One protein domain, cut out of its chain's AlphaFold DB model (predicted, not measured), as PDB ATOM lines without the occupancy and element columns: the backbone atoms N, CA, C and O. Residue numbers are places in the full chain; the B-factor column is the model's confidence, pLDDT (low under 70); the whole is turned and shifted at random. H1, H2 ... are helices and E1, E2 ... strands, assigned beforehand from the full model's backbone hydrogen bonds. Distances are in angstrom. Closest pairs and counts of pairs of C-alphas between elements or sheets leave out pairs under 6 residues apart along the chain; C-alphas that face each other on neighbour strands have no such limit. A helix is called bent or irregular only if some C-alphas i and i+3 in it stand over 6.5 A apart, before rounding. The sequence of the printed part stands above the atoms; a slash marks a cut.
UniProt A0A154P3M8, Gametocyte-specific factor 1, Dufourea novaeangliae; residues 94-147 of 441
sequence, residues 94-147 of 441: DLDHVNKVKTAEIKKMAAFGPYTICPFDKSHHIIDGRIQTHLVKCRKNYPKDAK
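This is residues 94 to 147 of the 441 residues of the protein "Gametocyte-specific factor 1" of Dufourea novaeangliae (UniProt A0A154P3M8). A long helix, H1, sticks out with its residues 94 to 108 as an arm from a small elongated body, in which a short two-strand hairpin, E1 and E2, has the first part of a second helix, H2, packed beside it. The arm and the body follow each other along one long axis, and the last residues, 142 to 147, form a tail beyond H2. The printed part has 54 residues, with two named helices and two named strands in the order H1, E1, E2, H2; the sheet has the order E1 - E2, antiparallel, and the class is mostly helix. The whole is extended, with a radius of gyration of the C-alphas of 15.8 A, and its C-alphas span 52 by 17 by 13 A.

Start with H1, residues 94 to 111, of which residues 94 to 108 stand free. A tight link of 3 residues leads to E1, residues 115 to 117, and a short link of 7 residues leads on to E2, residues 125 to 127. Look across this hairpin: the strands are antiparallel, with 138 degrees between their directions, and C-alphas 115 and 127 face each other at 4.4 A. N 116 and O 126 are within hydrogen-bond range at 2.8 A, as are N 126 and O 116 at 2.9 A. E2 joins H2, residues 128 to 141, by a tight link with 0 residues between them. The closest C-alphas of E1 and H2 are those of Tyr 115 and Asp 128, 5.8 A apart; those of E2 and H2 are of Ile 126 and His 134, 7.7 A apart. H1 is apart from E2 and from H2. In H1 every O i to N i+4 pair is within hydrogen-bond range; in H2 5 of 10 are.

Find C-alpha 94 at (-17.200, -21.247, -6.065); from there H1 runs 25.3 A to C-alpha 111 at (-31.428, -41.971, -2.944). E1 measures 6.8 A from C-alpha 115 to C-alpha 117, and E2 measures 7.0 A from C-alpha 125 to C-alpha 127. H2 runs 20.0 A from C-alpha 128 to C-alpha 141 at (-15.800, -60.653, 13.045), and it is irregular: C-alphas 129 and 132 are 7.4 A apart.

The two C-alphas farthest apart are those of Asp 94 and Asp 145, at 52.6 A. Without residues 94 to 108, the body of 39 residues spans 35 by 17 by 12 A. The printed part has no cut, and no link between its named elements is long. In this predicted model the mean pLDDT of the printed part is 82.9; look for values under 70 at residues 94 to 95, 109, 112 and 144 to 145.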
ATOM      1  N   ASP A  94     -17.890 -20.181  -6.803       58.16
ATOM      2  CA  ASP A  94     -17.200 -21.247  -6.065       58.16
ATOM      3  C   ASP A  94     -18.034 -21.739  -4.870       58.16
ATOM      4  O   ASP A  94     -18.169 -22.941  -4.633       58.16
ATOM      5  N   LEU A  95     -18.739 -20.819  -4.196       66.31
ATOM      6  CA  LEU A  95     -19.746 -21.168  -3.191       66.31
ATOM      7  C   LEU A  95     -20.882 -21.988  -3.818       66.31
ATOM      8  O   LEU A  95     -21.323 -22.987  -3.250       66.31
ATOM      9  N   ASP A  96     -21.292 -21.630  -5.035       76.69
ATOM     10  CA  ASP A  96     -22.250 -22.393  -5.827       76.69
ATOM     11  C   ASP A  96     -21.747 -23.794  -6.173       76.69
ATOM     12  O   ASP A  96     -22.532 -24.742  -6.149       76.69
ATOM     13  N   HIS A  97     -20.464 -23.957  -6.506       83.62
ATOM     14  CA  HIS A  97     -19.898 -25.275  -6.785       83.62
ATOM     15  C   HIS A  97     -19.881 -26.145  -5.528       83.62
ATOM     16  O   HIS A  97     -20.380 -27.270  -5.562       83.62
ATOM     17  N   VAL A  98     -19.412 -25.611  -4.399       88.38
ATOM     18  CA  VAL A  98     -19.414 -26.313  -3.106       88.38
ATOM     19  C   VAL A  98     -20.838 -26.680  -2.684       88.38
ATOM     20  O   VAL A  98     -21.088 -27.811  -2.264       88.38
ATOM     21  N   ASN A  99     -21.803 -25.778  -2.862       87.25
ATOM     22  CA  ASN A  99     -23.210 -26.044  -2.569       87.25
ATOM     23  C   ASN A  99     -23.813 -27.077  -3.534       87.25
ATOM     24  O   ASN A  99     -24.572 -27.944  -3.106       87.25
ATOM     25  N   LYS A 100     -23.450 -27.063  -4.821       86.56
ATOM     26  CA  LYS A 100     -23.861 -28.085  -5.805       86.56
ATOM     27  C   LYS A 100     -23.270 -29.457  -5.486       86.56
ATOM     28  O   LYS A 100     -23.965 -30.458  -5.625       86.56
ATOM     29  N   VAL A 101     -22.023 -29.515  -5.022       88.56
ATOM     30  CA  VAL A 101     -21.386 -30.762  -4.577       88.56
ATOM     31  C   VAL A 101     -22.087 -31.292  -3.328       88.56
ATOM     32  O   VAL A 101     -22.559 -32.426  -3.348       88.56
ATOM     33  N   LYS A 102     -22.282 -30.456  -2.300       90.00
ATOM     34  CA  LYS A 102     -22.991 -30.839  -1.067       90.00
ATOM     35  C   LYS A 102     -24.432 -31.274  -1.332       90.00
ATOM     36  O   LYS A 102     -24.879 -32.287  -0.810       90.00
ATOM     37  N   THR A 103     -25.167 -30.558  -2.182       85.00
ATOM     38  CA  THR A 103     -26.544 -30.937  -2.547       85.00
ATOM     39  C   THR A 103     -26.588 -32.215  -3.380       85.00
ATOM     40  O   THR A 103     -27.492 -33.024  -3.188       85.00
ATOM     41  N   ALA A 104     -25.616 -32.453  -4.265       82.88
ATOM     42  CA  ALA A 104     -25.503 -33.714  -4.992       82.88
ATOM     43  C   ALA A 104     -25.140 -34.885  -4.068       82.88
ATOM     44  O   ALA A 104     -25.641 -35.987  -4.274       82.88
ATOM     45  N   GLU A 105     -24.308 -34.663  -3.051       81.25
ATOM     46  CA  GLU A 105     -24.007 -35.648  -2.009       81.25
ATOM     47  C   GLU A 105     -25.239 -35.951  -1.160       81.25
ATOM     48  O   GLU A 105     -25.618 -37.113  -1.077       81.25
ATOM     49  N   ILE A 106     -25.942 -34.934  -0.654       81.31
ATOM     50  CA  ILE A 106     -27.204 -35.101   0.087       81.31
ATOM     51  C   ILE A 106     -28.241 -35.831  -0.771       81.31
ATOM     52  O   ILE A 106     -28.890 -36.761  -0.305       81.31
ATOM     53  N   LYS A 107     -28.372 -35.477  -2.054       81.81
ATOM     54  CA  LYS A 107     -29.310 -36.132  -2.976       81.81
ATOM     55  C   LYS A 107     -28.917 -37.578  -3.277       81.81
ATOM     56  O   LYS A 107     -29.792 -38.428  -3.400       81.81
ATOM     57  N   LYS A 108     -27.618 -37.873  -3.389       74.19
ATOM     58  CA  LYS A 108     -27.121 -39.252  -3.489       74.19
ATOM     59  C   LYS A 108     -27.394 -40.018  -2.201       74.19
ATOM     60  O   LYS A 108     -27.830 -41.154  -2.285       74.19
ATOM     61  N   MET A 109     -27.184 -39.403  -1.038       67.19
ATOM     62  CA  MET A 109     -27.456 -40.012   0.262       67.19
ATOM     63  C   MET A 109     -28.946 -40.251   0.489       67.19
ATOM     64  O   MET A 109     -29.258 -41.278   1.058       67.19
ATOM     65  N   ALA A 110     -29.836 -39.384  -0.000       72.31
ATOM     66  CA  ALA A 110     -31.289 -39.559   0.063       72.31
ATOM     67  C   ALA A 110     -31.834 -40.590  -0.945       72.31
ATOM     68  O   ALA A 110     -32.959 -41.059  -0.804       72.31
ATOM     69  N   ALA A 111     -31.062 -40.926  -1.987       73.06
ATOM     70  CA  ALA A 111     -31.428 -41.971  -2.944       73.06
ATOM     71  C   ALA A 111     -31.191 -43.383  -2.387       73.06
ATOM     72  O   ALA A 111     -31.840 -44.337  -2.815       73.06
ATOM     73  N   PHE A 112     -30.258 -43.521  -1.447       66.19
ATOM     74  CA  PHE A 112     -30.132 -44.710  -0.618       66.19
ATOM     75  C   PHE A 112     -31.001 -44.465   0.622       66.19
ATOM     76  O   PHE A 112     -31.014 -43.355   1.129       66.19
ATOM     77  N   GLY A 113     -31.813 -45.434   1.039       73.31
ATOM     78  CA  GLY A 113     -32.786 -45.245   2.123       73.31
ATOM     79  C   GLY A 113     -32.167 -44.875   3.486       73.31
ATOM     80  O   GLY A 113     -30.985 -44.530   3.566       73.31
ATOM     81  N   PRO A 114     -32.950 -44.959   4.574       84.69
ATOM     82  CA  PRO A 114     -32.447 -44.680   5.914       84.69
ATOM     83  C   PRO A 114     -31.180 -45.492   6.230       84.69
ATOM     84  O   PRO A 114     -30.943 -46.574   5.678       84.69
ATOM     85  N   TYR A 115     -30.340 -44.926   7.096       88.69
ATOM     86  CA  TYR A 115     -29.187 -45.623   7.653       88.69
ATOM     87  C   TYR A 115     -29.553 -46.152   9.034       88.69
ATOM     88  O   TYR A 115     -30.032 -45.403   9.884       88.69
ATOM     89  N   THR A 116     -29.259 -47.422   9.263       88.69
ATOM     90  CA  THR A 116     -29.392 -48.104  10.544       88.69
ATOM     91  C   THR A 116     -28.018 -48.416  11.124       88.69
ATOM     92  O   THR A 116     -27.028 -48.628  10.416       88.69
ATOM     93  N   ILE A 117     -27.943 -48.393  12.453       90.00
ATOM     94  CA  ILE A 117     -26.732 -48.732  13.201       90.00
ATOM     95  C   ILE A 117     -26.676 -50.253  13.355       90.00
ATOM     96  O   ILE A 117     -27.693 -50.893  13.620       90.00
ATOM     97  N   CYS A 118     -25.493 -50.846  13.187       89.75
ATOM     98  CA  CYS A 118     -25.323 -52.283  13.365       89.75
ATOM     99  C   CYS A 118     -25.546 -52.707  14.829       89.75
ATOM    100  O   CYS A 118     -24.934 -52.126  15.725       89.75
ATOM    101  N   PRO A 119     -26.304 -53.788  15.092       86.88
ATOM    102  CA  PRO A 119     -26.464 -54.340  16.439       86.88
ATOM    103  C   PRO A 119     -25.158 -54.845  17.076       86.88
ATOM    104  O   PRO A 119     -25.053 -54.869  18.297       86.88
ATOM    105  N   PHE A 120     -24.168 -55.260  16.276       86.00
ATOM    106  CA  PHE A 120     -22.884 -55.769  16.784       86.00
ATOM    107  C   PHE A 120     -21.874 -54.660  17.097       86.00
ATOM    108  O   PHE A 120     -21.036 -54.834  17.976       86.00
ATOM    109  N   ASP A 121     -21.938 -53.537  16.379       85.25
ATOM    110  CA  ASP A 121     -21.015 -52.417  16.561       85.25
ATOM    111  C   ASP A 121     -21.695 -51.084  16.255       85.25
ATOM    112  O   ASP A 121     -22.153 -50.830  15.137       85.25
ATOM    113  N   LYS A 122     -21.676 -50.199  17.250       85.25
ATOM    114  CA  LYS A 122     -22.229 -48.846  17.169       85.25
ATOM    115  C   LYS A 122     -21.498 -47.966  16.148       85.25
ATOM    116  O   LYS A 122     -22.068 -46.987  15.686       85.25
ATOM    117  N   SER A 123     -20.272 -48.319  15.766       86.31
ATOM    118  CA  SER A 123     -19.475 -47.581  14.778       86.31
ATOM    119  C   SER A 123     -19.908 -47.840  13.332       86.31
ATOM    120  O   SER A 123     -19.526 -47.098  12.423       86.31
ATOM    121  N   HIS A 124     -20.695 -48.889  13.078       86.38
ATOM    122  CA  HIS A 124     -21.135 -49.231  11.732       86.38
ATOM    123  C   HIS A 124     -22.495 -48.605  11.408       86.38
ATOM    124  O   HIS A 124     -23.530 -49.053  11.899       86.38
ATOM    125  N   HIS A 125     -22.495 -47.619  10.507       90.06
ATOM    126  CA  HIS A 125     -23.707 -47.055   9.907       90.06
ATOM    127  C   HIS A 125     -23.942 -47.674   8.527       90.06
ATOM    128  O   HIS A 125     -23.111 -47.538   7.624       90.06
ATOM    129  N   ILE A 126     -25.056 -48.380   8.354       90.50
ATOM    130  CA  ILE A 126     -25.332 -49.197   7.168       90.50
ATOM    131  C   ILE A 126     -26.669 -48.785   6.574       90.50
ATOM    132  O   ILE A 126     -27.609 -48.473   7.284       90.50
ATOM    133  N   ILE A 127     -26.755 -48.795   5.250       90.31
ATOM    134  CA  ILE A 127     -28.011 -48.549   4.535       90.31
ATOM    135  C   ILE A 127     -28.947 -49.738   4.770       90.31
ATOM    136  O   ILE A 127     -28.511 -50.877   4.591       90.31
ATOM    137  N   ASP A 128     -30.228 -49.491   5.042       85.69
ATOM    138  CA  ASP A 128     -31.217 -50.539   5.347       85.69
ATOM    139  C   ASP A 128     -31.240 -51.673   4.316       85.69
ATOM    140  O   ASP A 128     -31.151 -52.846   4.662       85.69
ATOM    141  N   GLY A 129     -31.206 -51.353   3.018       85.56
ATOM    142  CA  GLY A 129     -31.170 -52.368   1.956       85.56
ATOM    143  C   GLY A 129     -29.911 -53.253   1.938       85.56
ATOM    144  O   GLY A 129     -29.839 -54.208   1.169       85.56
ATOM    145  N   ARG A 130     -28.886 -52.941   2.740       89.06
ATOM    146  CA  ARG A 130     -27.630 -53.701   2.840       89.06
ATOM    147  C   ARG A 130     -27.410 -54.333   4.212       89.06
ATOM    148  O   ARG A 130     -26.453 -55.106   4.338       89.06
ATOM    149  N   ILE A 131     -28.269 -54.057   5.197       88.81
ATOM    150  CA  ILE A 131     -28.092 -54.519   6.578       88.81
ATOM    151  C   ILE A 131     -27.996 -56.045   6.652       88.81
ATOM    152  O   ILE A 131     -27.045 -56.558   7.230       88.81
ATOM    153  N   GLN A 132     -28.853 -56.774   5.931       88.06
ATOM    154  CA  GLN A 132     -28.844 -58.243   5.878       88.06
ATOM    155  C   GLN A 132     -27.461 -58.799   5.496       88.06
ATOM    156  O   GLN A 132     -26.869 -59.615   6.202       88.06
ATOM    157  N   THR A 133     -26.886 -58.297   4.398       90.56
ATOM    158  CA  THR A 133     -25.563 -58.745   3.929       90.56
ATOM    159  C   THR A 133     -24.424 -58.305   4.846       90.56
ATOM    160  O   THR A 133     -23.394 -58.982   4.919       90.56
ATOM    161  N   HIS A 134     -24.591 -57.169   5.527       90.69
ATOM    162  CA  HIS A 134     -23.636 -56.688   6.509       90.69
ATOM    163  C   HIS A 134     -23.623 -57.605   7.733       90.69
ATOM    164  O   HIS A 134     -22.544 -58.056   8.106       90.69
ATOM    165  N   LEU A 135     -24.783 -57.944   8.308       89.12
ATOM    166  CA  LEU A 135     -24.898 -58.758   9.525       89.12
ATOM    167  C   LEU A 135     -24.202 -60.118   9.381       89.12
ATOM    168  O   LEU A 135     -23.450 -60.512  10.268       89.12
ATOM    169  N   VAL A 136     -24.335 -60.783   8.227       87.50
ATOM    170  CA  VAL A 136     -23.656 -62.066   7.944       87.50
ATOM    171  C   VAL A 136     -22.129 -61.948   7.999       87.50
ATOM    172  O   VAL A 136     -21.442 -62.877   8.424       87.50
ATOM    173  N   LYS A 137     -21.572 -60.825   7.538       88.00
ATOM    174  CA  LYS A 137     -20.122 -60.579   7.565       88.00
ATOM    175  C   LYS A 137     -19.674 -60.101   8.938       88.00
ATOM    176  O   LYS A 137     -18.655 -60.567   9.431       88.00
ATOM    177  N   CYS A 138     -20.456 -59.214   9.540       88.50
ATOM    178  CA  CYS A 138     -20.212 -58.642  10.852       88.50
ATOM    179  C   CYS A 138     -20.153 -59.753  11.905       88.50
ATOM    180  O   CYS A 138     -19.147 -59.894  12.585       88.50
ATOM    181  N   ARG A 139     -21.123 -60.672  11.918       85.19
ATOM    182  CA  ARG A 139     -21.151 -61.825  12.830       85.19
ATOM    183  C   ARG A 139     -19.898 -62.712  12.776       85.19
ATOM    184  O   ARG A 139     -19.588 -63.380  13.749       85.19
ATOM    185  N   LYS A 140     -19.170 -62.749  11.654       85.62
ATOM    186  CA  LYS A 140     -17.906 -63.505  11.565       85.62
ATOM    187  C   LYS A 140     -16.750 -62.815  12.290       85.62
ATOM    188  O   LYS A 140     -15.788 -63.487  12.636       85.62
ATOM    189  N   ASN A 141     -16.831 -61.496  12.450       84.88
ATOM    190  CA  ASN A 141     -15.800 -60.653  13.045       84.88
ATOM    191  C   ASN A 141     -16.032 -60.380  14.543       84.88
ATOM    192  O   ASN A 141     -15.072 -60.131  15.260       84.88
ATOM    193  N   TYR A 142     -17.283 -60.430  15.010       81.31
ATOM    194  CA  TYR A 142     -17.660 -60.256  16.422       81.31
ATOM    195  C   TYR A 142     -17.932 -61.621  17.088       81.31
ATOM    196  O   TYR A 142     -18.194 -62.595  16.376       81.31
ATOM    197  N   PRO A 143     -17.838 -61.739  18.427       79.62
ATOM    198  CA  PRO A 143     -18.026 -63.010  19.131       79.62
ATOM    199  C   PRO A 143     -19.368 -63.676  18.790       79.62
ATOM    200  O   PRO A 143     -20.409 -63.019  18.730       79.62
ATOM    201  N   LYS A 144     -19.332 -64.998  18.564       67.88
ATOM    202  CA  LYS A 144     -20.463 -65.786  18.036       67.88
ATOM    203  C   LYS A 144     -21.668 -65.851  18.980       67.88
ATOM    204  O   LYS A 144     -22.780 -66.018  18.481       67.88
ATOM    205  N   ASP A 145     -21.432 -65.668  20.278       65.56
ATOM    206  CA  ASP A 145     -22.424 -65.847  21.345       65.56
ATOM    207  C   ASP A 145     -23.076 -64.529  21.790       65.56
ATOM    208  O   ASP A 145     -23.916 -64.523  22.681       65.56
ATOM    209  N   ALA A 146     -22.712 -63.397  21.174       77.25
ATOM    210  CA  ALA A 146     -23.191 -62.092  21.624       77.25
ATOM    211  C   ALA A 146     -24.671 -61.840  21.304       77.25
ATOM    212  O   ALA A 146     -25.362 -61.226  22.105       77.25
ATOM    213  N   LYS A 147     -25.154 -62.262  20.126       84.06
ATOM    214  CA  LYS A 147     -26.539 -62.030  19.682       84.06
ATOM    215  C   LYS A 147     -27.052 -63.185  18.823       84.06
ATOM    216  O   LYS A 147     -26.328 -63.709  17.971       84.06
TER     217      LYS A 147